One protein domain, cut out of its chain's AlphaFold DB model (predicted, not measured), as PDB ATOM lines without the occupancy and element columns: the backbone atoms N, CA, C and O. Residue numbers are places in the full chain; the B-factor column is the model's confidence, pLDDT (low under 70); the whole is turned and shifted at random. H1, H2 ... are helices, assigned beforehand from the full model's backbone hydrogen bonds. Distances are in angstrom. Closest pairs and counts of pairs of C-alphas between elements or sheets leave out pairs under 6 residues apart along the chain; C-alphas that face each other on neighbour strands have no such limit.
ATOM      1  N   ASN A   4     139.462 155.258 176.128       78.38
ATOM      2  CA  ASN A   4     140.233 154.076 175.738       78.38
ATOM      3  C   ASN A   4     141.715 154.380 175.452       78.38
ATOM      4  O   ASN A   4     142.566 153.529 175.689       78.38
ATOM      5  N   VAL A   5     142.042 155.598 175.000       83.06
ATOM      6  CA  VAL A   5     143.434 156.021 174.759       83.06
ATOM      7  C   VAL A   5     144.175 156.213 176.082       83.06
ATOM      8  O   VAL A   5     145.315 155.782 176.206       83.06
ATOM      9  N   TYR A   6     143.518 156.785 177.095       81.81
ATOM     10  CA  TYR A   6     144.108 156.943 178.429       81.81
ATOM     11  C   TYR A   6     144.364 155.605 179.121       81.81
ATOM     12  O   TYR A   6     145.406 155.431 179.745       81.81
ATOM     13  N   ILE A   7     143.437 154.655 178.980       82.12
ATOM     14  CA  ILE A   7     143.582 153.314 179.554       82.12
ATOM     15  C   ILE A   7     144.779 152.593 178.917       82.12
ATOM     16  O   ILE A   7     145.631 152.081 179.637       82.12
ATOM     17  N   ALA A   8     144.894 152.608 177.585       81.94
ATOM     18  CA  ALA A   8     146.013 151.977 176.884       81.94
ATOM     19  C   ALA A   8     147.374 152.604 177.244       81.94
ATOM     20  O   ALA A   8     148.345 151.880 177.465       81.94
ATOM     21  N   LEU A   9     147.439 153.937 177.362       82.19
ATOM     22  CA  LEU A   9     148.660 154.633 177.778       82.19
ATOM     23  C   LEU A   9     149.063 154.264 179.212       82.19
ATOM     24  O   LEU A   9     150.237 154.026 179.482       82.19
ATOM     25  N   PHE A  10     148.090 154.196 180.122       83.25
ATOM     26  CA  PHE A  10     148.329 153.832 181.516       83.25
ATOM     27  C   PHE A  10     148.875 152.404 181.638       83.25
ATOM     28  O   PHE A  10     149.871 152.192 182.325       83.25
ATOM     29  N   PHE A  11     148.298 151.440 180.910       81.62
ATOM     30  CA  PHE A  11     148.809 150.066 180.885       81.62
ATOM     31  C   PHE A  11     150.250 149.979 180.360       81.62
ATOM     32  O   PHE A  11     151.060 149.288 180.970       81.62
ATOM     33  N   LEU A  12     150.597 150.703 179.289       78.69
ATOM     34  CA  LEU A  12     151.966 150.731 178.748       78.69
ATOM     35  C   LEU A  12     152.990 151.334 179.722       78.69
ATOM     36  O   LEU A  12     154.111 150.842 179.827       78.69
ATOM     37  N   ILE A  13     152.616 152.392 180.445       82.44
ATOM     38  CA  ILE A  13     153.505 153.032 181.426       82.44
ATOM     39  C   ILE A  13     153.760 152.091 182.609       82.44
ATOM     40  O   ILE A  13     154.905 151.938 183.037       82.44
ATOM     41  N   VAL A  14     152.714 151.428 183.112       80.00
ATOM     42  CA  VAL A  14     152.832 150.502 184.246       80.00
ATOM     43  C   VAL A  14     153.698 149.293 183.880       80.00
ATOM     44  O   VAL A  14     154.605 148.945 184.636       80.00
ATOM     45  N   THR A  15     153.496 148.676 182.709       76.56
ATOM     46  CA  THR A  15     154.310 147.519 182.288       76.56
ATOM     47  C   THR A  15     155.784 147.885 182.105       76.56
ATOM     48  O   THR A  15     156.660 147.138 182.550       76.56
ATOM     49  N   PHE A  16     156.085 149.061 181.546       79.25
ATOM     50  CA  PHE A  16     157.462 149.543 181.411       79.25
ATOM     51  C   PHE A  16     158.135 149.777 182.774       79.25
ATOM     52  O   PHE A  16     159.233 149.274 183.013       79.25
ATOM     53  N   GLN A  17     157.458 150.464 183.704       78.69
ATOM     54  CA  GLN A  17     157.987 150.721 185.051       78.69
ATOM     55  C   GLN A  17     158.257 149.426 185.833       78.69
ATOM     56  O   GLN A  17     159.294 149.308 186.483       78.69
ATOM     57  N   THR A  18     157.365 148.432 185.738       77.81
ATOM     58  CA  THR A  18     157.577 147.130 186.399       77.81
ATOM     59  C   THR A  18     158.769 146.355 185.833       77.81
ATOM     60  O   THR A  18     159.497 145.718 186.593       77.81
ATOM     61  N   SER A  19     159.019 146.452 184.524       82.19
ATOM     62  CA  SER A  19     160.145 145.774 183.871       82.19
ATOM     63  C   SER A  19     161.489 146.347 184.329       82.19
ATOM     64  O   SER A  19     162.409 145.589 184.634       82.19
ATOM     65  N   GLN A  20     161.584 147.676 184.444       85.00
ATOM     66  CA  GLN A  20     162.788 148.337 184.954       85.00
ATOM     67  C   GLN A  20     163.044 147.989 186.425       85.00
ATOM     68  O   GLN A  20     164.164 147.641 186.781       85.00
ATOM     69  N   ALA A  21     162.004 147.995 187.266       86.25
ATOM     70  CA  ALA A  21     162.141 147.655 188.682       86.25
ATOM     71  C   ALA A  21     162.675 146.224 188.901       86.25
ATOM     72  O   ALA A  21     163.501 146.003 189.787       86.25
ATOM     73  N   LEU A  22     162.251 145.258 188.076       87.12
ATOM     74  CA  LEU A  22     162.773 143.886 188.112       87.12
ATOM     75  C   LEU A  22     164.243 143.813 187.676       87.12
ATOM     76  O   LEU A  22     165.032 143.110 188.308       87.12
ATOM     77  N   ALA A  23     164.620 144.545 186.625       88.69
ATOM     78  CA  ALA A  23     166.006 144.613 186.165       88.69
ATOM     79  C   ALA A  23     166.929 145.242 187.225       88.69
ATOM     80  O   ALA A  23     168.006 144.710 187.501       88.69
ATOM     81  N   ASP A  24     166.477 146.316 187.877       92.50
ATOM     82  CA  ASP A  24     167.202 146.979 188.963       92.50
ATOM     83  C   ASP A  24     167.357 146.051 190.178       92.50
ATOM     84  O   ASP A  24     168.430 145.988 190.786       92.50
ATOM     85  N   GLN A  25     166.312 145.284 190.510       94.88
ATOM     86  CA  GLN A  25     166.357 144.290 191.582       94.88
ATOM     87  C   GLN A  25     167.344 143.158 191.273       94.88
ATOM     88  O   GLN A  25     168.087 142.741 192.162       94.88
ATOM     89  N   GLU A  26     167.385 142.667 190.036       95.94
ATOM     90  CA  GLU A  26     168.314 141.606 189.636       95.94
ATOM     91  C   GLU A  26     169.766 142.097 189.619       95.94
ATOM     92  O   GLU A  26     170.663 141.400 190.104       95.94
ATOM     93  N   ASN A  27     170.007 143.324 189.140       96.38
ATOM     94  CA  ASN A  27     171.318 143.959 189.245       96.38
ATOM     95  C   ASN A  27     171.744 144.087 190.712       96.38
ATOM     96  O   ASN A  27     172.830 143.641 191.080       96.38
ATOM     97  N   LEU A  28     170.866 144.617 191.572       96.94
ATOM     98  CA  LEU A  28     171.138 144.734 193.002       96.94
ATOM     99  C   LEU A  28     171.451 143.372 193.627       96.94
ATOM    100  O   LEU A  28     172.427 143.253 194.362       96.94
ATOM    101  N   ARG A  29     170.664 142.337 193.319       97.38
ATOM    102  CA  ARG A  29     170.888 140.974 193.813       97.38
ATOM    103  C   ARG A  29     172.280 140.470 193.437       97.38
ATOM    104  O   ARG A  29     172.973 139.921 194.287       97.38
ATOM    105  N   ARG A  30     172.707 140.681 192.188       96.94
ATOM    106  CA  ARG A  30     174.042 140.292 191.713       96.94
ATOM    107  C   ARG A  30     175.158 141.075 192.400       96.94
ATOM    108  O   ARG A  30     176.173 140.494 192.764       96.94
ATOM    109  N   CYS A  31     174.965 142.374 192.600       97.75
ATOM    110  CA  CYS A  31     175.913 143.216 193.322       97.75
ATOM    111  C   CYS A  31     176.076 142.772 194.784       97.75
ATOM    112  O   CYS A  31     177.191 142.682 195.288       97.75
ATOM    113  N   LEU A  32     174.969 142.454 195.460       96.00
ATOM    114  CA  LEU A  32     174.971 142.003 196.855       96.00
ATOM    115  C   LEU A  32     175.483 140.568 197.036       96.00
ATOM    116  O   LEU A  32     175.865 140.203 198.143       96.00
ATOM    117  N   ASP A  33     175.514 139.763 195.975       96.44
ATOM    118  CA  ASP A  33     176.166 138.451 195.982       96.44
ATOM    119  C   ASP A  33     177.700 138.570 196.096       96.44
ATOM    120  O   ASP A  33     178.353 137.702 196.670       96.44
ATOM    121  N   GLY A  34     178.286 139.660 195.584       94.38
ATOM    122  CA  GLY A  34     179.705 139.991 195.743       94.38
ATOM    123  C   GLY A  34     180.690 139.123 194.944       94.38
ATOM    124  O   GLY A  34     181.875 139.454 194.880       94.38
ATOM    125  N   ASN A  35     180.248 138.035 194.299       94.44
ATOM    126  CA  ASN A  35     181.135 137.169 193.506       94.44
ATOM    127  C   ASN A  35     181.414 137.698 192.096       94.44
ATOM    128  O   ASN A  35     182.422 137.315 191.499       94.44
ATOM    129  N   TYR A  36     180.566 138.593 191.578       93.75
ATOM    130  CA  TYR A  36     180.646 139.083 190.199       93.75
ATOM    131  C   TYR A  36     180.748 140.619 190.103       93.75
ATOM    132  O   TYR A  36     179.873 141.239 189.492       93.75
ATOM    133  N   PRO A  37     181.812 141.256 190.643       92.44
ATOM    134  CA  PRO A  37     181.953 142.718 190.631       92.44
ATOM    135  C   PRO A  37     181.870 143.336 189.230       92.44
ATOM    136  O   PRO A  37     181.307 144.409 189.046       92.44
ATOM    137  N   THR A  38     182.395 142.643 188.213       94.38
ATOM    138  CA  THR A  38     182.397 143.115 186.818       94.38
ATOM    139  C   THR A  38     181.018 143.119 186.167       94.38
ATOM    140  O   THR A  38     180.838 143.774 185.147       94.38
ATOM    141  N   LEU A  39     180.059 142.381 186.730       95.56
ATOM    142  CA  LEU A  39     178.679 142.309 186.251       95.56
ATOM    143  C   LEU A  39     177.724 143.158 187.101       95.56
ATOM    144  O   LEU A  39     176.519 143.147 186.839       95.56
ATOM    145  N   CYS A  40     178.240 143.816 188.144       97.00
ATOM    146  CA  CYS A  40     177.489 144.743 188.972       97.00
ATOM    147  C   CYS A  40     177.476 146.123 188.310       97.00
ATOM    148  O   CYS A  40     178.488 146.826 188.270       97.00
ATOM    149  N   GLU A  41     176.308 146.547 187.831       97.31
ATOM    150  CA  GLU A  41     176.131 147.868 187.241       97.31
ATOM    151  C   GLU A  41     176.006 148.914 188.350       97.31
ATOM    152  O   GLU A  41     174.915 149.364 188.710       97.31
ATOM    153  N   TYR A  42     177.151 149.302 188.920       97.38
ATOM    154  CA  TYR A  42     177.235 150.248 190.034       97.38
ATOM    155  C   TYR A  42     176.477 151.546 189.765       97.38
ATOM    156  O   TYR A  42     175.915 152.136 190.683       97.38
ATOM    157  N   HIS A  43     176.464 152.024 188.523       96.31
ATOM    158  CA  HIS A  43     175.823 153.283 188.163       96.31
ATOM    159  C   HIS A  43     174.296 153.269 188.363       96.31
ATOM    160  O   HIS A  43     173.728 154.331 188.610       96.31
ATOM    161  N   LEU A  44     173.666 152.090 188.351       96.19
ATOM    162  CA  LEU A  44     172.230 151.902 188.587       96.19
ATOM    163  C   LEU A  44     171.865 151.835 190.081       96.19
ATOM    164  O   LEU A  44     170.690 151.804 190.434       96.19
ATOM    165  N   LEU A  45     172.856 151.812 190.976       96.94
ATOM    166  CA  LEU A  45     172.639 151.675 192.414       96.94
ATOM    167  C   LEU A  45     172.548 153.028 193.136       96.94
ATOM    168  O   LEU A  45     173.305 153.971 192.867       96.94
ATOM    169  N   THR A  46     171.703 153.077 194.166       97.19
ATOM    170  CA  THR A  46     171.702 154.150 195.173       97.19
ATOM    171  C   THR A  46     173.001 154.146 195.988       97.19
ATOM    172  O   THR A  46     173.711 153.144 196.058       97.19
ATOM    173  N   ALA A  47     173.321 155.256 196.659       98.00
ATOM    174  CA  ALA A  47     174.535 155.360 197.476       98.00
ATOM    175  C   ALA A  47     174.633 154.264 198.558       98.00
ATOM    176  O   ALA A  47     175.695 153.668 198.738       98.00
ATOM    177  N   THR A  48     173.519 153.950 199.224       97.69
ATOM    178  CA  THR A  48     173.456 152.880 200.229       97.69
ATOM    179  C   THR A  48     173.721 151.513 199.604       97.69
ATOM    180  O   THR A  48     174.563 150.770 200.101       97.69
ATOM    181  N   GLN A  49     173.076 151.208 198.475       97.69
ATOM    182  CA  GLN A  49     173.274 149.946 197.758       97.69
ATOM    183  C   GLN A  49     174.714 149.789 197.259       97.69
ATOM    184  O   GLN A  49     175.275 148.704 197.359       97.69
ATOM    185  N   LYS A  50     175.355 150.871 196.793       98.44
ATOM    186  CA  LYS A  50     176.782 150.860 196.425       98.44
ATOM    187  C   LYS A  50     177.673 150.496 197.609       98.44
ATOM    188  O   LYS A  50     178.639 149.763 197.434       98.44
ATOM    189  N   SER A  51     177.373 151.023 198.796       97.81
ATOM    190  CA  SER A  51     178.120 150.696 200.015       97.81
ATOM    191  C   SER A  51     177.960 149.218 200.380       97.81
ATOM    192  O   SER A  51     178.942 148.529 200.638       97.81
ATOM    193  N   GLN A  52     176.727 148.708 200.310       97.56
ATOM    194  CA  GLN A  52     176.427 147.303 200.584       97.56
ATOM    195  C   GLN A  52     177.094 146.357 199.576       97.56
ATOM    196  O   GLN A  52     177.659 145.348 199.982       97.56
ATOM    197  N   ALA A  53     177.081 146.699 198.284       97.81
ATOM    198  CA  ALA A  53     177.753 145.931 197.236       97.81
ATOM    199  C   ALA A  53     179.271 145.867 197.464       97.81
ATOM    200  O   ALA A  53     179.842 144.782 197.482       97.81
ATOM    201  N   LYS A  54     179.915 147.008 197.750       97.06
ATOM    202  CA  LYS A  54     181.352 147.053 198.071       97.06
ATOM    203  C   LYS A  54     181.707 146.182 199.269       97.06
ATOM    204  O   LYS A  54     182.738 145.516 199.253       97.06
ATOM    205  N   GLU A  55     180.869 146.191 200.301       96.44
ATOM    206  CA  GLU A  55     181.083 145.345 201.472       96.44
ATOM    207  C   GLU A  55     180.911 143.860 201.129       96.44
ATOM    208  O   GLU A  55     181.766 143.055 201.487       96.44
ATOM    209  N   ALA A  56     179.875 143.489 200.371       96.25
ATOM    210  CA  ALA A  56     179.681 142.112 199.917       96.25
ATOM    211  C   ALA A  56     180.877 141.602 199.092       96.25
ATOM    212  O   ALA A  56     181.423 140.532 199.373       96.25
ATOM    213  N   GLU A  57     181.346 142.396 198.126       96.69
ATOM    214  CA  GLU A  57     182.536 142.092 197.324       96.69
ATOM    215  C   GLU A  57     183.792 141.957 198.193       96.69
ATOM    216  O   GLU A  57     184.580 141.021 198.016       96.69
ATOM    217  N   ARG A  58     183.974 142.851 199.175       96.81
ATOM    218  CA  ARG A  58     185.083 142.794 200.136       96.81
ATOM    219  C   ARG A  58     185.052 141.508 200.960       96.81
ATOM    220  O   ARG A  58     186.097 140.879 201.119       96.81
ATOM    221  N   GLN A  59     183.884 141.106 201.463       95.88
ATOM    222  CA  GLN A  59     183.710 139.892 202.267       95.88
ATOM    223  C   GLN A  59     184.002 138.625 201.455       95.88
ATOM    224  O   GLN A  59     184.733 137.741 201.911       95.88
ATOM    225  N   VAL A  60     183.503 138.555 200.218       96.88
ATOM    226  CA  VAL A  60     183.807 137.457 199.291       96.88
ATOM    227  C   VAL A  60     185.302 137.404 198.972       96.88
ATOM    228  O   VAL A  60     185.908 136.329 199.020       96.88
ATOM    229  N   ASN A  61     185.922 138.552 198.688       96.69
ATOM    230  CA  ASN A  61     187.359 138.639 198.448       96.69
ATOM    231  C   ASN A  61     188.162 138.169 199.667       96.69
ATOM    232  O   ASN A  61     189.054 137.338 199.519       96.69
ATOM    233  N   LEU A  62     187.813 138.632 200.873       97.12
ATOM    234  CA  LEU A  62     188.464 138.216 202.114       97.12
ATOM    235  C   LEU A  62     188.384 136.701 202.306       97.12
ATOM    236  O   LEU A  62     189.405 136.069 202.569       97.12
ATOM    237  N   LYS A  63     187.200 136.106 202.123       96.31
ATOM    238  CA  LYS A  63     187.018 134.652 202.209       96.31
ATOM    239  C   LYS A  63     187.940 133.914 201.238       96.31
ATOM    240  O   LYS A  63     188.596 132.960 201.638       96.31
ATOM    241  N   ARG A  64     188.027 134.376 199.987       95.00
ATOM    242  CA  ARG A  64     188.902 133.781 198.966       95.00
ATOM    243  C   ARG A  64     190.384 133.899 199.323       95.00
ATOM    244  O   ARG A  64     191.134 132.950 199.139       95.00
ATOM    245  N   CYS A  65     190.797 135.043 199.857       96.31
ATOM    246  CA  CYS A  65     192.167 135.265 200.310       96.31
ATOM    247  C   CYS A  65     192.544 134.359 201.493       96.31
ATOM    248  O   CYS A  65     193.644 133.818 201.535       96.31
ATOM    249  N   LEU A  66     191.634 134.176 202.455       94.88
ATOM    250  CA  LEU A  66     191.868 133.340 203.638       94.88
ATOM    251  C   LEU A  66     191.781 131.836 203.356       94.88
ATOM    252  O   LEU A  66     192.292 131.046 204.145       94.88
ATOM    253  N   ASP A  67     191.157 131.441 202.248       94.00
ATOM    254  CA  ASP A  67     191.163 130.058 201.767       94.00
ATOM    255  C   ASP A  67     192.569 129.613 201.316       94.00
ATOM    256  O   ASP A  67     192.946 128.456 201.485       94.00
ATOM    257  N   GLY A  68     193.379 130.543 200.793       89.94
ATOM    258  CA  GLY A  68     194.787 130.311 200.455       89.94
ATOM    259  C   GLY A  68     195.033 129.464 199.201       89.94
ATOM    260  O   GLY A  68     196.175 129.386 198.755       89.94
ATOM    261  N   ASN A  69     194.001 128.860 198.596       89.31
ATOM    262  CA  ASN A  69     194.147 128.041 197.383       89.31
ATOM    263  C   ASN A  69     194.141 128.864 196.086       89.31
ATOM    264  O   ASN A  69     194.565 128.373 195.042       89.31
ATOM    265  N   TYR A  70     193.697 130.125 196.138       89.44
ATOM    266  CA  TYR A  70     193.589 130.992 194.959       89.44
ATOM    267  C   TYR A  70     194.307 132.347 195.127       89.44
ATOM    268  O   TYR A  70     193.650 133.391 195.035       89.44
ATOM    269  N   PRO A  71     195.645 132.376 195.319       89.00
ATOM    270  CA  PRO A  71     196.396 133.622 195.530       89.00
ATOM    271  C   PRO A  71     196.191 134.664 194.421       89.00
ATOM    272  O   PRO A  71     196.096 135.859 194.682       89.00
ATOM    273  N   THR A  72     196.064 134.219 193.166       92.06
ATOM    274  CA  THR A  72     195.891 135.101 191.996       92.06
ATOM    275  C   THR A  72     194.515 135.760 191.919       92.06
ATOM    276  O   THR A  72     194.360 136.774 191.244       92.06
ATOM    277  N   LEU A  73     193.514 135.198 192.602       92.19
ATOM    278  CA  LEU A  73     192.151 135.732 192.661       92.19
ATOM    279  C   LEU A  73     191.902 136.558 193.932       92.19
ATOM    280  O   LEU A  73     190.810 137.111 194.101       92.19
ATOM    281  N   CYS A  74     192.888 136.615 194.833       95.00
ATOM    282  CA  CYS A  74     192.868 137.468 196.008       95.00
ATOM    283  C   CYS A  74     193.265 138.899 195.624       95.00
ATOM    284  O   CYS A  74     194.413 139.178 195.273       95.00
ATOM    285  N   ASN A  75     192.329 139.840 195.731       96.31
ATOM    286  CA  ASN A  75     192.637 141.253 195.575       96.31
ATOM    287  C   ASN A  75     193.065 141.860 196.919       96.31
ATOM    288  O   ASN A  75     192.247 142.288 197.736       96.31
ATOM    289  N   TYR A  76     194.378 141.945 197.122       95.62
ATOM    290  CA  TYR A  76     194.989 142.499 198.330       95.62
ATOM    291  C   TYR A  76     194.640 143.967 198.605       95.62
ATOM    292  O   TYR A  76     194.702 144.394 199.758       95.62
ATOM    293  N   SER A  77     194.266 144.750 197.587       96.19
ATOM    294  CA  SER A  77     193.925 146.172 197.768       96.19
ATOM    295  C   SER A  77     192.641 146.391 198.576       96.19
ATOM    296  O   SER A  77     192.451 147.465 199.138       96.19
ATOM    297  N   LEU A  78     191.795 145.362 198.691       95.56
ATOM    298  CA  LEU A  78     190.545 145.405 199.452       95.56
ATOM    299  C   LEU A  78     190.720 144.973 200.920       95.56
ATOM    300  O   LEU A  78     189.758 144.992 201.688       95.56
ATOM    301  N   LEU A  79     191.934 144.587 201.325       96.19
ATOM    302  CA  LEU A  79     192.232 144.068 202.658       96.19
ATOM    303  C   LEU A  79     192.918 145.109 203.553       96.19
ATOM    304  O   LEU A  79     193.732 145.912 203.096       96.19
ATOM    305  N   SER A  80     192.642 145.042 204.854       96.56
ATOM    306  CA  SER A  80     193.442 145.684 205.901       96.56
ATOM    307  C   SER A  80     194.786 144.974 206.063       96.56
ATOM    308  O   SER A  80     194.926 143.801 205.722       96.56
ATOM    309  N   GLU A  81     195.779 145.643 206.649       97.00
ATOM    310  CA  GLU A  81     197.106 145.047 206.862       97.00
ATOM    311  C   GLU A  81     197.063 143.737 207.664       97.00
ATOM    312  O   GLU A  81     197.765 142.780 207.335       97.00
ATOM    313  N   GLN A  82     196.182 143.650 208.664       97.19
ATOM    314  CA  GLN A  82     195.994 142.425 209.445       97.19
ATOM    315  C   GLN A  82     195.430 141.282 208.587       97.19
ATOM    316  O   GLN A  82     195.882 140.142 208.688       97.19
ATOM    317  N   GLU A  83     194.461 141.568 207.716       97.25
ATOM    318  CA  GLU A  83     193.898 140.570 206.801       97.25
ATOM    319  C   GLU A  83     194.919 140.138 205.742       97.25
ATOM    320  O   GLU A  83     195.010 138.947 205.448       97.25
ATOM    321  N   LYS A  84     195.749 141.058 205.226       97.38
ATOM    322  CA  LYS A  84     196.836 140.726 204.287       97.38
ATOM    323  C   LYS A  84     197.834 139.745 204.898       97.38
ATOM    324  O   LYS A  84     198.276 138.820 204.222       97.38
ATOM    325  N   GLN A  85     198.198 139.933 206.168       96.12
ATOM    326  CA  GLN A  85     199.088 139.008 206.873       96.12
ATOM    327  C   GLN A  85     198.464 137.615 206.999       96.12
ATOM    328  O   GLN A  85     199.126 136.622 206.700       96.12
ATOM    329  N   LYS A  86     197.182 137.537 207.376       96.75
ATOM    330  CA  LYS A  86     196.455 136.263 207.477       96.75
ATOM    331  C   LYS A  86     196.322 135.560 206.125       96.75
ATOM    332  O   LYS A  86     196.531 134.355 206.060       96.75
ATOM    333  N   ALA A  87     196.044 136.299 205.051       95.38
ATOM    334  CA  ALA A  87     195.991 135.752 203.695       95.38
ATOM    335  C   ALA A  87     197.336 135.121 203.295       95.38
ATOM    336  O   ALA A  87     197.384 133.951 202.937       95.38
ATOM    337  N   LYS A  88     198.456 135.832 203.494       94.94
ATOM    338  CA  LYS A  88     199.804 135.294 203.220       94.94
ATOM    339  C   LYS A  88     200.123 134.034 204.027       94.94
ATOM    340  O   LYS A  88     200.793 133.127 203.531       94.94
ATOM    341  N   GLN A  89     199.668 133.978 205.280       94.56
ATOM    342  CA  GLN A  89     199.812 132.786 206.116       94.56
ATOM    343  C   GLN A  89     198.994 131.615 205.565       94.56
ATOM    344  O   GLN A  89     199.522 130.507 205.487       94.56
ATOM    345  N   ALA A  90     197.746 131.854 205.151       92.19
ATOM    346  CA  ALA A  90     196.893 130.839 204.538       92.19
ATOM    347  C   ALA A  90     197.507 130.289 203.241       92.19
ATOM    348  O   ALA A  90     197.635 129.076 203.091       92.19
ATOM    349  N   GLU A  91     197.990 131.165 202.358       92.06
ATOM    350  CA  GLU A  91     198.684 130.776 201.123       92.06
ATOM    351  C   GLU A  91     199.939 129.942 201.416       92.06
ATOM    352  O   GLU A  91     200.144 128.874 200.837       92.06
ATOM    353  N   SER A  92     200.764 130.378 202.374       89.94
ATOM    354  CA  SER A  92     201.966 129.640 202.786       89.94
ATOM    355  C   SER A  92     201.625 128.266 203.369       89.94
ATOM    356  O   SER A  92     202.329 127.286 203.111       89.94
ATOM    357  N   ALA A  93     200.537 128.173 204.140       89.19
ATOM    358  CA  ALA A  93     200.048 126.916 204.682       89.19
ATOM    359  C   ALA A  93     199.617 125.957 203.559       89.19
ATOM    360  O   ALA A  93     200.013 124.790 203.589       89.19
ATOM    361  N   THR A  94     198.891 126.434 202.544       87.94
ATOM    362  CA  THR A  94     198.527 125.633 201.364       87.94
ATOM    363  C   THR A  94     199.764 125.141 200.611       87.94
ATOM    364  O   THR A  94     199.902 123.937 200.398       87.94
ATOM    365  N   LEU A  95     200.739 126.015 200.341       80.12
ATOM    366  CA  LEU A  95     202.002 125.633 199.691       80.12
ATOM    367  C   LEU A  95     202.786 124.585 200.496       80.12
ATOM    368  O   LEU A  95     203.404 123.682 199.932       80.12
ATOM    369  N   SER A  96     202.785 124.680 201.830       83.00
ATOM    370  CA  SER A  96     203.442 123.676 202.675       83.00
ATOM    371  C   SER A  96     202.740 122.315 202.628       83.00
ATOM    372  O   SER A  96     203.421 121.291 202.580       83.00
ATOM    373  N   LYS A  97     201.402 122.288 202.564       82.50
ATOM    374  CA  LYS A  97     200.617 121.056 202.398       82.50
ATOM    375  C   LYS A  97     200.879 120.410 201.041       82.50
ATOM    376  O   LYS A  97     201.075 119.202 200.979       82.50
ATOM    377  N   GLU A  98     200.968 121.198 199.972       74.94
ATOM    378  CA  GLU A  98     201.361 120.706 198.646       74.94
ATOM    379  C   GLU A  98     202.766 120.097 198.663       74.94
ATOM    380  O   GLU A  98     202.963 118.990 198.169       74.94
ATOM    381  N   LYS A  99     203.740 120.759 199.300       75.25
ATOM    382  CA  LYS A  99     205.100 120.215 199.461       75.25
ATOM    383  C   LYS A  99     205.118 118.916 200.263       75.25
ATOM    384  O   LYS A  99     205.831 117.992 199.890       75.25
ATOM    385  N   GLN A 100     204.334 118.822 201.335       71.69
ATOM    386  CA  GLN A 100     204.212 117.596 202.128       71.69
ATOM    387  C   GLN A 100     203.547 116.465 201.336       71.69
ATOM    388  O   GLN A 100     204.019 115.331 201.383       71.69
ATOM    389  N   ASN A 101     202.504 116.765 200.561       65.81
ATOM    390  CA  ASN A 101     201.861 115.800 199.668       65.81
ATOM    391  C   ASN A 101     202.817 115.340 198.559       65.81
ATOM    392  O   ASN A 101     202.886 114.147 198.272       65.81
ATOM    393  N   ASN A 102     203.618 116.252 198.006       60.62
ATOM    394  CA  ASN A 102     204.634 115.941 197.004       60.62
ATOM    395  C   ASN A 102     205.779 115.100 197.582       60.62
ATOM    396  O   ASN A 102     206.179 114.130 196.947       60.62
TER     397      ASN A 102
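What this domain is: This is residues 4 to 102 of the 183 residues of an uncharacterized protein of Photobacterium aquimaris (UniProt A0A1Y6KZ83). Three helices follow one another in a staggered row: the last turns of H1 pack beside the first half of H2, and the end of H2 packs in the same manner beside H3, while each long link folds back to the start of the next helix. Residues 4 to 22 of H1 stick out as a long arm at one end, and residues 96 to 102 of H3 stick out at the other. The printed part has 99 residues with three named helices, in the order H1, H2, H3, and no named strand; its class is all helix. It is extended, with a radius of gyration of the C-alphas of 21.2 A and spans of 78 by 28 by 13 A.

How they stand to each other: H1, residues 4 to 33, touches H2, residues 47 to 67, with residues 28 to 33 alone, which meet the part of H2 from 49 to 57. Their closest C-alphas, those of Leu 32 and Ala 53, are 4.8 A apart. The two run the same way at a shallow tilt of 32 degrees. With residues 62 to 67 alone, H2 touches residues 83 to 91 of H3, which holds residues 81 to 102. The closest C-alphas here, those of Leu 66 and Ala 87, are 4.8 A apart. These helices also run the same way, at a shallow tilt of 33 degrees, only just short of steep. H1 and H3 are apart. In H1, H2 and H3 every O i to N i+4 pair is within hydrogen-bond range.

Where its parts are: H1 runs from C-alpha 4 at (140.233, 154.076, 175.738) to C-alpha 33, over 44.1 A. H2 begins with C-alpha 47 at (174.535, 155.360, 197.476) and measures 30.6 A. H3 measures 31.6 A and ends with C-alpha 102 at (204.634, 115.941, 197.004).

The domain as a whole: The C-alphas farthest apart, those of Asn 4 and Gln 100, are 78.2 A apart. Without the stretches that stand free, the body spans 43 by 19 by 12 A. Both links are long, residues 34 to 46 and 68 to 80. The printed part has no cut; its mean pLDDT is 90.9, and residues 101 to 102 are under 70.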